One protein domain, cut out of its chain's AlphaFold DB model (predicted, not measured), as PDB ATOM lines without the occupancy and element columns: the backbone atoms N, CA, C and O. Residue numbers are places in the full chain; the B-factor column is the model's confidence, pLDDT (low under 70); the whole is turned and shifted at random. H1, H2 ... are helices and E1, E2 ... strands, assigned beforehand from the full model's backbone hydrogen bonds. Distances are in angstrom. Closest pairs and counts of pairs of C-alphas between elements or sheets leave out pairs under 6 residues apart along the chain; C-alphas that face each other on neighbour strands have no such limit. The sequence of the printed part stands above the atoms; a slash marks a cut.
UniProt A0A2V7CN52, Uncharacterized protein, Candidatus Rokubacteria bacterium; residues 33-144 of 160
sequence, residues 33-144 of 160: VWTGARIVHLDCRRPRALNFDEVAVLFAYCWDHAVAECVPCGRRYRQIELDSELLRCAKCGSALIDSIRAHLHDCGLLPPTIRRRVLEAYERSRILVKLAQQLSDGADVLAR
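This is residues 33 to 144 of the 160 residues of an uncharacterized protein of Candidatus Rokubacteria bacterium (UniProt A0A2V7CN52). A two-stranded hairpin, E2 and E3, makes a small head together with helix H2, which packs on E2, helix H1, which packs crosswise on H2, and a long loop of residues 79 to 96. A single long helix, H3, starts in this head with residues 114 to 121 packed on H1, and runs out of it as an arm past the short strand E1 until residues 133 to 144 stick out free. The printed part has 112 residues with three named helices and three named strands, in the order E1, H1, E2, E3, H2, H3; the sheet has the order E2 - E3, antiparallel, and the class is mostly helix. The whole is loose, with a radius of gyration of the C-alphas of 16.5 A, and elongated, spanning 53 by 34 by 21 A.

Strands E2, residues 66 to 70, and E3, residues 75 to 78, are antiparallel neighbours in a hairpin, their directions at 149 degrees. N 67 and O 77 are 2.8 A apart and N 70 and O 75 are 2.9 A apart, within hydrogen-bond range. The closest C-alphas of E2 and H2, residues 97 to 106, are those of Ala 68 and Ile 100, 4.9 A apart. H2 and H1, residues 52 to 61, touch at a steep tilt of 65 degrees, the same way; their closest C-alphas, of Glu 54 and Leu 104, are 7.1 A apart. H3, residues 112 to 144, touches H2 with residues 115 to 119 alone, at a steep tilt of 55 degrees, opposite ways; the closest C-alphas, of His 105 and Leu 119, are 6.2 A apart. With residues 114 to 121 alone H3 touches H1, at a shallow tilt of 19 degrees, opposite ways, and the closest C-alphas, of Asp 53 and Val 118, are 5.9 A apart. The helix packing is only just mostly crossed, with 1 of 3 touching pairs at a shallow tilt. E1, residues 39 to 41, pairs with no named strand, though residues 33 to 34 pair with its residues 39 to 40, antiparallel; it is apart from H1 and H2. In H1, H2 and H3 every O i to N i+4 pair is within hydrogen-bond range.

E2 is 11.0 A long, from C-alpha 66 at (4.828, -22.173, -4.665), and E3 is 10.2 A. H2 measures 14.4 A and H1 14.1 A. E1 is 7.0 A long. H3 measures 47.9 A, from C-alpha 112 at (1.558, -23.716, -23.247) to C-alpha 144 at (-34.234, 7.703, -18.082).

The C-alphas of Asp 64 and Arg 144, the two farthest apart, are 55.2 A apart. The printed part has no cut; the link from E3 to H2, 18 residues, is long. The mean pLDDT of the printed part is 91.5, and residues 83 to 86 are under 70.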
ATOM      1  N   VAL A  33     -20.914 -17.223 -14.243       93.50
ATOM      2  CA  VAL A  33     -21.489 -18.149 -15.219       93.50
ATOM      3  C   VAL A  33     -22.766 -17.568 -15.807       93.50
ATOM      4  O   VAL A  33     -23.524 -16.870 -15.129       93.50
ATOM      5  N   TRP A  34     -23.013 -17.864 -17.081       91.25
ATOM      6  CA  TRP A  34     -24.259 -17.519 -17.756       91.25
ATOM      7  C   TRP A  34     -25.321 -18.582 -17.480       91.25
ATOM      8  O   TRP A  34     -25.089 -19.770 -17.681       91.25
ATOM      9  N   THR A  35     -26.502 -18.153 -17.038       88.69
ATOM     10  CA  THR A  35     -27.630 -19.049 -16.715       88.69
ATOM     11  C   THR A  35     -28.645 -19.205 -17.850       88.69
ATOM     12  O   THR A  35     -29.696 -19.803 -17.652       88.69
ATOM     13  N   GLY A  36     -28.377 -18.640 -19.029       84.19
ATOM     14  CA  GLY A  36     -29.338 -18.554 -20.134       84.19
ATOM     15  C   GLY A  36     -30.005 -17.181 -20.249       84.19
ATOM     16  O   GLY A  36     -30.302 -16.754 -21.358       84.19
ATOM     17  N   ALA A  37     -30.173 -16.469 -19.130       84.12
ATOM     18  CA  ALA A  37     -30.811 -15.146 -19.102       84.12
ATOM     19  C   ALA A  37     -30.007 -14.069 -18.359       84.12
ATOM     20  O   ALA A  37     -30.141 -12.884 -18.655       84.12
ATOM     21  N   ARG A  38     -29.206 -14.456 -17.358       88.38
ATOM     22  CA  ARG A  38     -28.414 -13.531 -16.532       88.38
ATOM     23  C   ARG A  38     -27.060 -14.140 -16.197       88.38
ATOM     24  O   ARG A  38     -26.936 -15.368 -16.100       88.38
ATOM     25  N   ILE A  39     -26.068 -13.285 -15.964       94.38
ATOM     26  CA  ILE A  39     -24.830 -13.704 -15.305       94.38
ATOM     27  C   ILE A  39     -25.047 -13.810 -13.791       94.38
ATOM     28  O   ILE A  39     -25.794 -13.030 -13.197       94.38
ATOM     29  N   VAL A  40     -24.413 -14.799 -13.171       95.38
ATOM     30  CA  VAL A  40     -24.412 -15.017 -11.718       95.38
ATOM     31  C   VAL A  40     -22.991 -15.328 -11.263       95.38
ATOM     32  O   VAL A  40     -22.226 -15.902 -12.037       95.38
ATOM     33  N   HIS A  41     -22.639 -15.018 -10.013       96.62
ATOM     34  CA  HIS A  41     -21.391 -15.525  -9.429       96.62
ATOM     35  C   HIS A  41     -21.367 -17.056  -9.475       96.62
ATOM     36  O   HIS A  41     -22.372 -17.705  -9.162       96.62
ATOM     37  N   LEU A  42     -20.211 -17.624  -9.832       94.00
ATOM     38  CA  LEU A  42     -19.965 -19.067  -9.769       94.00
ATOM     39  C   LEU A  42     -20.114 -19.568  -8.325       94.00
ATOM     40  O   LEU A  42     -20.841 -20.527  -8.077       94.00
ATOM     41  N   ASP A  43     -19.494 -18.859  -7.377       93.00
ATOM     42  CA  ASP A  43     -19.677 -19.040  -5.939       93.00
ATOM     43  C   ASP A  43     -20.011 -17.687  -5.297       93.00
ATOM     44  O   ASP A  43     -19.176 -16.792  -5.205       93.00
ATOM     45  N   CYS A  44     -21.243 -17.528  -4.819       94.38
ATOM     46  CA  CYS A  44     -21.685 -16.290  -4.176       94.38
ATOM     47  C   CYS A  44     -20.970 -15.995  -2.850       94.38
ATOM     48  O   CYS A  44     -20.921 -14.842  -2.429       94.38
ATOM     49  N   ARG A  45     -20.414 -17.011  -2.179       91.38
ATOM     50  CA  ARG A  45     -19.609 -16.807  -0.964       91.38
ATOM     51  C   ARG A  45     -18.208 -16.307  -1.305       91.38
ATOM     52  O   ARG A  45     -17.502 -15.809  -0.426       91.38
ATOM     53  N   ARG A  46     -17.789 -16.482  -2.561       90.12
ATOM     54  CA  ARG A  46     -16.468 -16.130  -3.088       90.12
ATOM     55  C   ARG A  46     -16.602 -15.629  -4.522       90.12
ATOM     56  O   ARG A  46     -16.256 -16.359  -5.447       90.12
ATOM     57  N   PRO A  47     -17.037 -14.373  -4.712       93.31
ATOM     58  CA  PRO A  47     -17.217 -13.782  -6.037       93.31
ATOM     59  C   PRO A  47     -16.022 -13.970  -6.979       93.31
ATOM     60  O   PRO A  47     -16.205 -14.189  -8.169       93.31
ATOM     61  N   ARG A  48     -14.801 -13.982  -6.430       92.75
ATOM     62  CA  ARG A  48     -13.541 -14.158  -7.169       92.75
ATOM     63  C   ARG A  48     -12.971 -15.579  -7.169       92.75
ATOM     64  O   ARG A  48     -11.807 -15.727  -7.530       92.75
ATOM     65  N   ALA A  49     -13.735 -16.588  -6.734       92.12
ATOM     66  CA  ALA A  49     -13.308 -17.991  -6.666       92.12
ATOM     67  C   ALA A  49     -12.624 -18.463  -7.950       92.12
ATOM     68  O   ALA A  49     -12.911 -17.960  -9.029       92.12
ATOM     69  N   LEU A  50     -11.734 -19.449  -7.838       92.94
ATOM     70  CA  LEU A  50     -11.153 -20.066  -9.024       92.94
ATOM     71  C   LEU A  50     -12.246 -20.768  -9.844       92.94
ATOM     72  O   LEU A  50     -13.122 -21.431  -9.282       92.94
ATOM     73  N   ASN A  51     -12.195 -20.629 -11.166       92.31
ATOM     74  CA  ASN A  51     -13.065 -21.369 -12.073       92.31
ATOM     75  C   ASN A  51     -12.635 -22.846 -12.173       92.31
ATOM     76  O   ASN A  51     -11.572 -23.241 -11.692       92.31
ATOM     77  N   PHE A  52     -13.459 -23.685 -12.805       91.50
ATOM     78  CA  PHE A  52     -13.187 -25.123 -12.896       91.50
ATOM     79  C   PHE A  52     -11.870 -25.462 -13.607       91.50
ATOM     80  O   PHE A  52     -11.177 -26.382 -13.174       91.50
ATOM     81  N   ASP A  53     -11.504 -24.725 -14.661       93.69
ATOM     82  CA  ASP A  53     -10.238 -24.937 -15.367       93.69
ATOM     83  C   ASP A  53      -9.046 -24.524 -14.481       93.69
ATOM     84  O   ASP A  53      -8.063 -25.256 -14.396       93.69
ATOM     85  N   GLU A  54      -9.147 -23.401 -13.763       94.75
ATOM     86  CA  GLU A  54      -8.132 -22.943 -12.805       94.75
ATOM     87  C   GLU A  54      -7.908 -23.966 -11.682       94.75
ATOM     88  O   GLU A  54      -6.765 -24.320 -11.388       94.75
ATOM     89  N   VAL A  55      -8.988 -24.484 -11.084       92.94
ATOM     90  CA  VAL A  55      -8.908 -25.520 -10.043       92.94
ATOM     91  C   VAL A  55      -8.279 -26.793 -10.608       92.94
ATOM     92  O   VAL A  55      -7.319 -27.301 -10.036       92.94
ATOM     93  N   ALA A  56      -8.760 -27.301 -11.744       92.62
ATOM     94  CA  ALA A  56      -8.225 -28.530 -12.327       92.62
ATOM     95  C   ALA A  56      -6.718 -28.424 -12.613       92.62
ATOM     96  O   ALA A  56      -5.957 -29.338 -12.296       92.62
ATOM     97  N   VAL A  57      -6.273 -27.292 -13.165       93.94
ATOM     98  CA  VAL A  57      -4.862 -27.068 -13.491       93.94
ATOM     99  C   VAL A  57      -4.001 -26.911 -12.240       93.94
ATOM    100  O   VAL A  57      -2.917 -27.495 -12.182       93.94
ATOM    101  N   LEU A  58      -4.492 -26.191 -11.227       93.19
ATOM    102  CA  LEU A  58      -3.813 -26.045  -9.940       93.19
ATOM    103  C   LEU A  58      -3.466 -27.410  -9.329       93.19
ATOM    104  O   LEU A  58      -2.331 -27.619  -8.904       93.19
ATOM    105  N   PHE A  59      -4.419 -28.345  -9.329       90.50
ATOM    106  CA  PHE A  59      -4.224 -29.687  -8.775       90.50
ATOM    107  C   PHE A  59      -3.394 -30.604  -9.685       90.50
ATOM    108  O   PHE A  59      -2.582 -31.378  -9.186       90.50
ATOM    109  N   ALA A  60      -3.570 -30.530 -11.006       92.25
ATOM    110  CA  ALA A  60      -2.898 -31.442 -11.932       92.25
ATOM    111  C   ALA A  60      -1.422 -31.089 -12.186       92.25
ATOM    112  O   ALA A  60      -0.611 -31.988 -12.399       92.25
ATOM    113  N   TYR A  61      -1.066 -29.800 -12.173       94.06
ATOM    114  CA  TYR A  61       0.255 -29.341 -12.622       94.06
ATOM    115  C   TYR A  61       1.023 -28.503 -11.598       94.06
ATOM    116  O   TYR A  61       2.235 -28.355 -11.736       94.06
ATOM    117  N   CYS A  62       0.355 -27.929 -10.593       94.00
ATOM    118  CA  CYS A  62       0.968 -26.951  -9.689       94.00
ATOM    119  C   CYS A  62       1.026 -27.406  -8.224       94.00
ATOM    120  O   CYS A  62       0.986 -26.590  -7.306       94.00
ATOM    121  N   TRP A  63       1.130 -28.715  -7.994       88.69
ATOM    122  CA  TRP A  63       1.085 -29.294  -6.651       88.69
ATOM    123  C   TRP A  63       2.413 -29.181  -5.872       88.69
ATOM    124  O   TRP A  63       2.376 -29.037  -4.650       88.69
ATOM    125  N   ASP A  64       3.570 -29.188  -6.551       88.88
ATOM    126  CA  ASP A  64       4.904 -29.286  -5.915       88.88
ATOM    127  C   ASP A  64       5.710 -27.973  -5.871       88.88
ATOM    128  O   ASP A  64       6.896 -27.945  -5.550       88.88
ATOM    129  N   HIS A  65       5.096 -26.832  -6.181       94.38
ATOM    130  CA  HIS A  65       5.787 -25.541  -6.129       94.38
ATOM    131  C   HIS A  65       4.913 -24.443  -5.545       94.38
ATOM    132  O   HIS A  65       3.714 -24.607  -5.328       94.38
ATOM    133  N   ALA A  66       5.539 -23.313  -5.222       95.31
ATOM    134  CA  ALA A  66       4.828 -22.173  -4.665       95.31
ATOM    135  C   ALA A  66       3.850 -21.596  -5.701       95.31
ATOM    136  O   ALA A  66       4.275 -21.086  -6.739       95.31
ATOM    137  N   VAL A  67       2.558 -21.651  -5.383       95.50
ATOM    138  CA  VAL A  67       1.450 -21.184  -6.233       95.50
ATOM    139  C   VAL A  67       0.864 -19.862  -5.770       95.50
ATOM    140  O   VAL A  67       0.147 -19.217  -6.520       95.50
ATOM    141  N   ALA A  68       1.142 -19.453  -4.535       95.38
ATOM    142  CA  ALA A  68       0.642 -18.200  -3.996       95.38
ATOM    143  C   ALA A  68       1.689 -17.515  -3.131       95.38
ATOM    144  O   ALA A  68       2.507 -18.168  -2.480       95.38
ATOM    145  N   GLU A  69       1.598 -16.196  -3.064       95.38
ATOM    146  CA  GLU A  69       2.302 -15.363  -2.106       95.38
ATOM    147  C   GLU A  69       1.304 -14.458  -1.390       95.38
ATOM    148  O   GLU A  69       0.510 -13.735  -1.994       95.38
ATOM    149  N   CYS A  70       1.346 -14.491  -0.064       94.38
ATOM    150  CA  CYS A  70       0.601 -13.553   0.747       94.38
ATOM    151  C   CYS A  70       1.372 -12.235   0.838       94.38
ATOM    152  O   CYS A  70       2.242 -12.121   1.700       94.38
ATOM    153  N   VAL A  71       0.998 -11.226   0.047       93.75
ATOM    154  CA  VAL A  71       1.654  -9.901   0.051       93.75
ATOM    155  C   VAL A  71       1.821  -9.315   1.469       93.75
ATOM    156  O   VAL A  71       2.939  -8.941   1.811       93.75
ATOM    157  N   PRO A  72       0.806  -9.327   2.364       94.56
ATOM    158  CA  PRO A  72       0.986  -8.821   3.731       94.56
ATOM    159  C   PRO A  72       2.008  -9.580   4.591       94.56
ATOM    160  O   PRO A  72       2.542  -9.029   5.548       94.56
ATOM    161  N   CYS A  73       2.236 -10.866   4.315       94.31
ATOM    162  CA  CYS A  73       3.070 -11.729   5.153       94.31
ATOM    163  C   CYS A  73       4.416 -12.083   4.511       94.31
ATOM    164  O   CYS A  73       5.251 -12.662   5.202       94.31
ATOM    165  N   GLY A  74       4.584 -11.852   3.203       94.00
ATOM    166  CA  GLY A  74       5.706 -12.342   2.392       94.00
ATOM    167  C   GLY A  74       5.803 -13.870   2.303       94.00
ATOM    168  O   GLY A  74       6.792 -14.415   1.819       94.00
ATOM    169  N   ARG A  75       4.804 -14.600   2.819       93.62
ATOM    170  CA  ARG A  75       4.840 -16.063   2.875       93.62
ATOM    171  C   ARG A  75       4.329 -16.645   1.569       93.62
ATOM    172  O   ARG A  75       3.224 -16.319   1.132       93.62
ATOM    173  N   ARG A  76       5.123 -17.552   1.008       94.31
ATOM    174  CA  ARG A  76       4.766 -18.358  -0.157       94.31
ATOM    175  C   ARG A  76       4.098 -19.652   0.291       94.31
ATOM    176  O   ARG A  76       4.443 -20.183   1.346       94.31
ATOM    177  N   TYR A  77       3.151 -20.122  -0.505       92.75
ATOM    178  CA  TYR A  77       2.370 -21.322  -0.232       92.75
ATOM    179  C   TYR A  77       2.398 -22.248  -1.438       92.75
ATOM    180  O   TYR A  77       2.197 -21.804  -2.574       92.75
ATOM    181  N   ARG A  78       2.618 -23.534  -1.181       92.06
ATOM    182  CA  ARG A  78       2.306 -24.617  -2.117       92.06
ATOM    183  C   ARG A  78       0.823 -24.944  -2.051       92.06
ATOM    184  O   ARG A  78       0.169 -24.680  -1.045       92.06
ATOM    185  N   GLN A  79       0.307 -25.570  -3.102       87.56
ATOM    186  CA  GLN A  79      -1.094 -25.982  -3.162       87.56
ATOM    187  C   GLN A  79      -1.484 -26.860  -1.957       87.56
ATOM    188  O   GLN A  79      -2.513 -26.606  -1.343       87.56
ATOM    189  N   ILE A  80      -0.629 -27.809  -1.561       85.25
ATOM    190  CA  ILE A  80      -0.874 -28.722  -0.429       85.25
ATOM    191  C   ILE A  80      -0.922 -28.022   0.942       85.25
ATOM    192  O   ILE A  80      -1.443 -28.565   1.910       85.25
ATOM    193  N   GLU A  81      -0.365 -26.815   1.039       86.00
ATOM    194  CA  GLU A  81      -0.328 -26.020   2.272       86.00
ATOM    195  C   GLU A  81      -1.547 -25.102   2.400       86.00
ATOM    196  O   GLU A  81      -1.743 -24.466   3.438       86.00
ATOM    197  N   LEU A  82      -2.345 -24.999   1.336       81.00
ATOM    198  CA  LEU A  82      -3.571 -24.228   1.318       81.00
ATOM    199  C   LEU A  82      -4.721 -25.142   1.724       81.00
ATOM    200  O   LEU A  82      -4.940 -26.189   1.120       81.00
ATOM    201  N   ASP A  83      -5.497 -24.712   2.715       67.56
ATOM    202  CA  ASP A  83      -6.795 -25.323   2.959       67.56
ATOM    203  C   ASP A  83      -7.641 -25.174   1.685       67.56
ATOM    204  O   ASP A  83      -7.967 -24.053   1.262       67.56
ATOM    205  N   SER A  84      -7.953 -26.318   1.068       63.09
ATOM    206  CA  SER A  84      -8.750 -26.421  -0.156       63.09
ATOM    207  C   SER A  84     -10.089 -25.706  -0.024       63.09
ATOM    208  O   SER A  84     -10.610 -25.165  -1.002       63.09
ATOM    209  N   GLU A  85     -10.611 -25.627   1.202       61.97
ATOM    210  CA  GLU A  85     -11.868 -24.974   1.453       61.97
ATOM    211  C   GLU A  85     -11.744 -23.475   1.572       61.97
ATOM    212  O   GLU A  85     -12.789 -22.866   1.495       61.97
ATOM    213  N   LEU A  86     -10.589 -22.823   1.735       65.50
ATOM    214  CA  LEU A  86     -10.567 -21.373   1.984       65.50
ATOM    215  C   LEU A  86      -9.553 -20.583   1.160       65.50
ATOM    216  O   LEU A  86      -9.782 -19.385   0.991       65.50
ATOM    217  N   LEU A  87      -8.496 -21.202   0.616       85.25
ATOM    218  CA  LEU A  87      -7.437 -20.529  -0.160       85.25
ATOM    219  C   LEU A  87      -7.006 -19.193   0.481       85.25
ATOM    220  O   LEU A  87      -6.940 -18.145  -0.170       85.25
ATOM    221  N   ARG A  88      -6.782 -19.219   1.798       87.94
ATOM    222  CA  ARG A  88      -6.435 -18.058   2.625       87.94
ATOM    223  C   ARG A  88      -5.061 -18.231   3.245       87.94
ATOM    224  O   ARG A  88      -4.619 -19.339   3.525       87.94
ATOM    225  N   CYS A  89      -4.410 -17.108   3.512       90.00
ATOM    226  CA  CYS A  89      -3.186 -17.082   4.294       90.00
ATOM    227  C   CYS A  89      -3.456 -17.596   5.714       90.00
ATOM    228  O   CYS A  89      -4.249 -16.998   6.441       90.00
ATOM    229  N   ALA A  90      -2.735 -18.634   6.142       86.44
ATOM    230  CA  ALA A  90      -2.867 -19.206   7.485       86.44
ATOM    231  C   ALA A  90      -2.479 -18.226   8.612       86.44
ATOM    232  O   ALA A  90      -2.877 -18.411   9.755       86.44
ATOM    233  N   LYS A  91      -1.696 -17.181   8.301       89.00
ATOM    234  CA  LYS A  91      -1.243 -16.180   9.280       89.00
ATOM    235  C   LYS A  91      -2.206 -15.002   9.431       89.00
ATOM    236  O   LYS A  91      -2.473 -14.589  10.550       89.00
ATOM    237  N   CYS A  92      -2.678 -14.423   8.324       91.94
ATOM    238  CA  CYS A  92      -3.462 -13.178   8.347       91.94
ATOM    239  C   CYS A  92      -4.873 -13.302   7.754       91.94
ATOM    240  O   CYS A  92      -5.591 -12.311   7.689       91.94
ATOM    241  N   GLY A  93      -5.276 -14.483   7.274       88.88
ATOM    242  CA  GLY A  93      -6.618 -14.735   6.737       88.88
ATOM    243  C   GLY A  93      -6.928 -14.080   5.383       88.88
ATOM    244  O   GLY A  93      -8.027 -14.273   4.850       88.88
ATOM    245  N   SER A  94      -5.987 -13.329   4.799       90.25
ATOM    246  CA  SER A  94      -6.144 -12.712   3.476       90.25
ATOM    247  C   SER A  94      -6.387 -13.774   2.405       90.25
ATOM    248  O   SER A  94      -5.749 -14.828   2.417       90.25
ATOM    249  N   ALA A  95      -7.311 -13.499   1.483       90.12
ATOM    250  CA  ALA A  95      -7.569 -14.380   0.350       90.12
ATOM    251  C   ALA A  95      -6.348 -14.421  -0.579       90.12
ATOM    252  O   ALA A  95      -5.759 -13.385  -0.878       90.12
ATOM    253  N   LEU A  96      -5.985 -15.617  -1.039       93.19
ATOM    254  CA  LEU A  96      -4.845 -15.849  -1.930       93.19
ATOM    255  C   LEU A  96      -5.271 -16.127  -3.371       93.19
ATOM    256  O   LEU A  96      -4.422 -16.364  -4.221       93.19
ATOM    257  N   ILE A  97      -6.573 -16.074  -3.659       92.75
ATOM    258  CA  ILE A  97      -7.143 -16.470  -4.949       92.75
ATOM    259  C   ILE A  97      -6.525 -15.686  -6.113       92.75
ATOM    260  O   ILE A  97      -6.093 -16.298  -7.083       92.75
ATOM    261  N   ASP A  98      -6.407 -14.362  -5.996       92.94
ATOM    262  CA  ASP A  98      -5.824 -13.535  -7.060       92.94
ATOM    263  C   ASP A  98      -4.324 -13.826  -7.260       92.94
ATOM    264  O   ASP A  98      -3.836 -13.809  -8.388       92.94
ATOM    265  N   SER A  99      -3.602 -14.183  -6.190       94.88
ATOM    266  CA  SER A  99      -2.202 -14.616  -6.288       94.88
ATOM    267  C   SER A  99      -2.072 -15.978  -6.979       94.88
ATOM    268  O   SER A  99      -1.216 -16.138  -7.846       94.88
ATOM    269  N   ILE A 100      -2.956 -16.928  -6.655       94.94
ATOM    270  CA  ILE A 100      -3.011 -18.240  -7.317       94.94
ATOM    271  C   ILE A 100      -3.356 -18.079  -8.795       94.94
ATOM    272  O   ILE A 100      -2.718 -18.679  -9.653       94.94
ATOM    273  N   ARG A 101      -4.342 -17.241  -9.114       95.44
ATOM    274  CA  ARG A 101      -4.726 -16.945 -10.494       95.44
ATOM    275  C   ARG A 101      -3.563 -16.357 -11.290       95.44
ATOM    276  O   ARG A 101      -3.262 -16.852 -12.371       95.44
ATOM    277  N   ALA A 102      -2.867 -15.362 -10.735       95.50
ATOM    278  CA  ALA A 102      -1.666 -14.803 -11.354       95.50
ATOM    279  C   ALA A 102      -0.598 -15.883 -11.594       95.50
ATOM    280  O   ALA A 102      -0.046 -15.978 -12.686       95.50
ATOM    281  N   HIS A 103      -0.380 -16.770 -10.618       96.75
ATOM    282  CA  HIS A 103       0.514 -17.907 -10.800       96.75
ATOM    283  C   HIS A 103       0.101 -18.787 -11.985       96.75
ATOM    284  O   HIS A 103       0.940 -19.088 -12.824       96.75
ATOM    285  N   LEU A 104      -1.168 -19.188 -12.093       96.25
ATOM    286  CA  LEU A 104      -1.635 -20.052 -13.187       96.25
ATOM    287  C   LEU A 104      -1.481 -19.400 -14.570       96.25
ATOM    288  O   LEU A 104      -1.294 -20.100 -15.563       96.25
ATOM    289  N   HIS A 105      -1.536 -18.073 -14.645       95.12
ATOM    290  CA  HIS A 105      -1.336 -17.336 -15.890       95.12
ATOM    291  C   HIS A 105       0.132 -17.296 -16.325       95.12
ATOM    292  O   HIS A 105       0.408 -17.372 -17.524       95.12
ATOM    293  N   ASP A 106       1.056 -17.261 -15.365       95.50
ATOM    294  CA  ASP A 106       2.486 -17.058 -15.617       95.50
ATOM    295  C   ASP A 106       3.342 -18.312 -15.373       95.50
ATOM    296  O   ASP A 106       4.548 -18.313 -15.630       95.50
ATOM    297  N   CYS A 107       2.743 -19.412 -14.906       96.19
ATOM    298  CA  CYS A 107       3.473 -20.614 -14.520       96.19
ATOM    299  C   CYS A 107       4.226 -21.217 -15.715       96.19
ATOM    300  O   CYS A 107       3.628 -21.725 -16.665       96.19
ATOM    301  N   GLY A 108       5.559 -21.190 -15.646       94.38
ATOM    302  CA  GLY A 108       6.437 -21.760 -16.671       94.38
ATOM    303  C   GLY A 108       6.429 -23.291 -16.720       94.38
ATOM    304  O   GLY A 108       6.896 -23.865 -17.698       94.38
ATOM    305  N   LEU A 109       5.886 -23.947 -15.691       94.19
ATOM    306  CA  LEU A 109       5.740 -25.406 -15.635       94.19
ATOM    307  C   LEU A 109       4.452 -25.895 -16.310       94.19
ATOM    308  O   LEU A 109       4.301 -27.092 -16.550       94.19
ATOM    309  N   LEU A 110       3.528 -24.989 -16.648       95.25
ATOM    310  CA  LEU A 110       2.331 -25.350 -17.393       95.25
ATOM    311  C   LEU A 110       2.646 -25.549 -18.876       95.25
ATOM    312  O   LEU A 110       3.241 -24.664 -19.499       95.25
ATOM    313  N   PRO A 111       2.162 -26.645 -19.494       96.06
ATOM    314  CA  PRO A 111       2.191 -26.766 -20.941       96.06
ATOM    315  C   PRO A 111       1.513 -25.545 -21.592       96.06
ATOM    316  O   PRO A 111       0.425 -25.154 -21.150       96.06
ATOM    317  N   PRO A 112       2.083 -24.953 -22.661       95.94
ATOM    318  CA  PRO A 112       1.558 -23.716 -23.247       95.94
ATOM    319  C   PRO A 112       0.079 -23.787 -23.648       95.94
ATOM    320  O   PRO A 112      -0.655 -22.811 -23.508       95.94
ATOM    321  N   THR A 113      -0.380 -24.952 -24.110       95.81
ATOM    322  CA  THR A 113      -1.781 -25.200 -24.481       95.81
ATOM    323  C   THR A 113      -2.726 -25.169 -23.282       95.81
ATOM    324  O   THR A 113      -3.823 -24.622 -23.386       95.81
ATOM    325  N   ILE A 114      -2.295 -25.709 -22.141       96.38
ATOM    326  CA  ILE A 114      -3.052 -25.709 -20.885       96.38
ATOM    327  C   ILE A 114      -3.101 -24.297 -20.308       96.38
ATOM    328  O   ILE A 114      -4.181 -23.805 -19.990       96.38
ATOM    329  N   ARG A 115      -1.957 -23.605 -20.274       96.19
ATOM    330  CA  ARG A 115      -1.882 -22.208 -19.829       96.19
ATOM    331  C   ARG A 115      -2.798 -21.300 -20.652       96.19
ATOM    332  O   ARG A 115      -3.559 -20.522 -20.087       96.19
ATOM    333  N   ARG A 116      -2.797 -21.454 -21.983       95.69
ATOM    334  CA  ARG A 116      -3.713 -20.726 -22.879       95.69
ATOM    335  C   ARG A 116      -5.180 -20.983 -22.530       95.69
ATOM    336  O   ARG A 116      -5.957 -20.039 -22.483       95.69
ATOM    337  N   ARG A 117      -5.565 -22.235 -22.265       94.06
ATOM    338  CA  ARG A 117      -6.948 -22.577 -21.901       94.06
ATOM    339  C   ARG A 117      -7.389 -21.890 -20.604       94.06
ATOM    340  O   ARG A 117      -8.504 -21.381 -20.559       94.06
ATOM    341  N   VAL A 118      -6.526 -21.851 -19.588       95.12
ATOM    342  CA  VAL A 118      -6.813 -21.152 -18.320       95.12
ATOM    343  C   VAL A 118      -7.020 -19.657 -18.557       95.12
ATOM    344  O   VAL A 118      -8.028 -19.104 -18.121       95.12
ATOM    345  N   LEU A 119      -6.119 -19.027 -19.318       95.38
ATOM    346  CA  LEU A 119      -6.226 -17.613 -19.692       95.38
ATOM    347  C   LEU A 119      -7.541 -17.317 -20.421       95.38
ATOM    348  O   LEU A 119      -8.247 -16.375 -20.075       95.38
ATOM    349  N   GLU A 120      -7.907 -18.146 -21.399       94.81
ATOM    350  CA  GLU A 120      -9.160 -17.990 -22.140       94.81
ATOM    351  C   GLU A 120     -10.395 -18.169 -21.250       94.81
ATOM    352  O   GLU A 120     -11.374 -17.445 -21.420       94.81
ATOM    353  N   ALA A 121     -10.380 -19.115 -20.308       91.88
ATOM    354  CA  ALA A 121     -11.491 -19.325 -19.380       91.88
ATOM    355  C   ALA A 121     -11.707 -18.108 -18.464       91.88
ATOM    356  O   ALA A 121     -12.844 -17.662 -18.272       91.88
ATOM    357  N   TYR A 122     -10.617 -17.533 -17.950       92.56
ATOM    358  CA  TYR A 122     -10.674 -16.314 -17.150       92.56
ATOM    359  C   TYR A 122     -11.140 -15.110 -17.980       92.56
ATOM    360  O   TYR A 122     -12.066 -14.400 -17.581       92.56
ATOM    361  N   GLU A 123     -10.584 -14.922 -19.177       93.94
ATOM    362  CA  GLU A 123     -10.925 -13.786 -20.036       93.94
ATOM    363  C   GLU A 123     -12.386 -13.826 -20.504       93.94
ATOM    364  O   GLU A 123     -13.058 -12.798 -20.529       93.94
ATOM    365  N   ARG A 124     -12.943 -15.015 -20.777       91.75
ATOM    366  CA  ARG A 124     -14.382 -15.161 -21.067       91.75
ATOM    367  C   ARG A 124     -15.250 -14.631 -19.928       91.75
ATOM    368  O   ARG A 124     -16.251 -13.972 -20.199       91.75
ATOM    369  N   SER A 125     -14.869 -14.886 -18.676       90.88
ATOM    370  CA  SER A 125     -15.600 -14.362 -17.514       90.88
ATOM    371  C   SER A 125     -15.547 -12.834 -17.480       90.88
ATOM    372  O   SER A 125     -16.586 -12.193 -17.338       90.88
ATOM    373  N   ARG A 126     -14.370 -12.235 -17.713       93.50
ATOM    374  CA  ARG A 126     -14.208 -10.771 -17.760       93.50
ATOM    375  C   ARG A 126     -15.007 -10.123 -18.883       93.50
ATOM    376  O   ARG A 126     -15.695  -9.129 -18.655       93.50
ATOM    377  N   ILE A 127     -14.958 -10.704 -20.082       93.50
ATOM    378  CA  ILE A 127     -15.732 -10.236 -21.234       93.50
ATOM    379  C   ILE A 127     -17.229 -10.286 -20.916       93.50
ATOM    380  O   ILE A 127     -17.928  -9.308 -21.165       93.50
ATOM    381  N   LEU A 128     -17.722 -11.377 -20.321       92.44
ATOM    382  CA  LEU A 128     -19.129 -11.493 -19.930       92.44
ATOM    383  C   LEU A 128     -19.544 -10.426 -18.912       92.44
ATOM    384  O   LEU A 128     -20.596  -9.815 -19.089       92.44
ATOM    385  N   VAL A 129     -18.730 -10.171 -17.882       94.00
ATOM    386  CA  VAL A 129     -19.001  -9.107 -16.899       94.00
ATOM    387  C   VAL A 129     -19.053  -7.743 -17.581       94.00
ATOM    388  O   VAL A 129     -20.009  -6.993 -17.389       94.00
ATOM    389  N   LYS A 130     -18.065  -7.433 -18.425       93.75
ATOM    390  CA  LYS A 130     -18.000  -6.160 -19.145       93.75
ATOM    391  C   LYS A 130     -19.210  -5.955 -20.056       93.75
ATOM    392  O   LYS A 130     -19.819  -4.890 -20.020       93.75
ATOM    393  N   LEU A 131     -19.568  -6.966 -20.849       92.44
ATOM    394  CA  LEU A 131     -20.731  -6.908 -21.736       92.44
ATOM    395  C   LEU A 131     -22.028  -6.739 -20.943       92.44
ATOM    396  O   LEU A 131     -22.867  -5.925 -21.314       92.44
ATOM    397  N   ALA A 132     -22.184  -7.469 -19.836       91.12
ATOM    398  CA  ALA A 132     -23.353  -7.328 -18.981       91.12
ATOM    399  C   ALA A 132     -23.460  -5.908 -18.408       91.12
ATOM    400  O   ALA A 132     -24.547  -5.335 -18.426       91.12
ATOM    401  N   GLN A 133     -22.345  -5.325 -17.958       91.00
ATOM    402  CA  GLN A 133     -22.328  -3.958 -17.443       91.00
ATOM    403  C   GLN A 133     -22.713  -2.945 -18.523       91.00
ATOM    404  O   GLN A 133     -23.587  -2.119 -18.292       91.00
ATOM    405  N   GLN A 134     -22.153  -3.070 -19.730       92.00
ATOM    406  CA  GLN A 134     -22.493  -2.197 -20.857       92.00
ATOM    407  C   GLN A 134     -23.977  -2.276 -21.245       92.00
ATOM    408  O   GLN A 134     -24.586  -1.255 -21.557       92.00
ATOM    409  N   LEU A 135     -24.566  -3.476 -21.224       90.62
ATOM    410  CA  LEU A 135     -25.995  -3.660 -21.486       90.62
ATOM    411  C   LEU A 135     -26.860  -3.031 -20.387       90.62
ATOM    412  O   LEU A 135     -27.873  -2.410 -20.703       90.62
ATOM    413  N   SER A 136     -26.456  -3.172 -19.122       89.31
ATOM    414  CA  SER A 136     -27.140  -2.562 -17.975       89.31
ATOM    415  C   SER A 136     -27.112  -1.037 -18.064       89.31
ATOM    416  O   SER A 136     -28.158  -0.399 -18.032       89.31
ATOM    417  N   ASP A 137     -25.928  -0.461 -18.297       90.31
ATOM    418  CA  ASP A 137     -25.745   0.986 -18.432       90.31
ATOM    419  C   ASP A 137     -26.587   1.551 -19.589       90.31
ATOM    420  O   ASP A 137     -27.232   2.590 -19.454       90.31
ATOM    421  N   GLY A 138     -26.623   0.849 -20.729       91.44
ATOM    422  CA  GLY A 138     -27.448   1.235 -21.873       91.44
ATOM    423  C   GLY A 138     -28.950   1.183 -21.577       91.44
ATOM    424  O   GLY A 138     -29.687   2.086 -21.973       91.44
ATOM    425  N   ALA A 139     -29.411   0.157 -20.856       90.56
ATOM    426  CA  ALA A 139     -30.806   0.044 -20.435       90.56
ATOM    427  C   ALA A 139     -31.205   1.166 -19.460       90.56
ATOM    428  O   ALA A 139     -32.274   1.755 -19.624       90.56
ATOM    429  N   ASP A 140     -30.331   1.510 -18.511       88.81
ATOM    430  CA  ASP A 140     -30.546   2.599 -17.552       88.81
ATOM    431  C   ASP A 140     -30.669   3.960 -18.256       88.81
ATOM    432  O   ASP A 140     -31.543   4.766 -17.921       88.81
ATOM    433  N   VAL A 141     -29.826   4.223 -19.261       93.19
ATOM    434  CA  VAL A 141     -29.922   5.443 -20.081       93.19
ATOM    435  C   VAL A 141     -31.263   5.498 -20.810       93.19
ATOM    436  O   VAL A 141     -31.966   6.504 -20.716       93.19
ATOM    437  N   LEU A 142     -31.657   4.412 -21.479       94.19
ATOM    438  CA  LEU A 142     -32.927   4.349 -22.207       94.19
ATOM    439  C   LEU A 142     -34.137   4.536 -21.284       94.19
ATOM    440  O   LEU A 142     -35.075   5.249 -21.643       94.19
ATOM    441  N   ALA A 143     -34.120   3.936 -20.091       90.31
ATOM    442  CA  ALA A 143     -35.180   4.106 -19.102       90.31
ATOM    443  C   ALA A 143     -35.346   5.584 -18.712       90.31
ATOM    444  O   ALA A 143     -36.451   6.124 -18.782       90.31
ATOM    445  N   ARG A 144     -34.234   6.269 -18.416       90.44
ATOM    446  CA  ARG A 144     -34.234   7.703 -18.082       90.44
ATOM    447  C   ARG A 144     -34.706   8.579 -19.239       90.44
ATOM    448  O   ARG A 144     -35.421   9.553 -19.019       90.44
TER     449      ARG A 144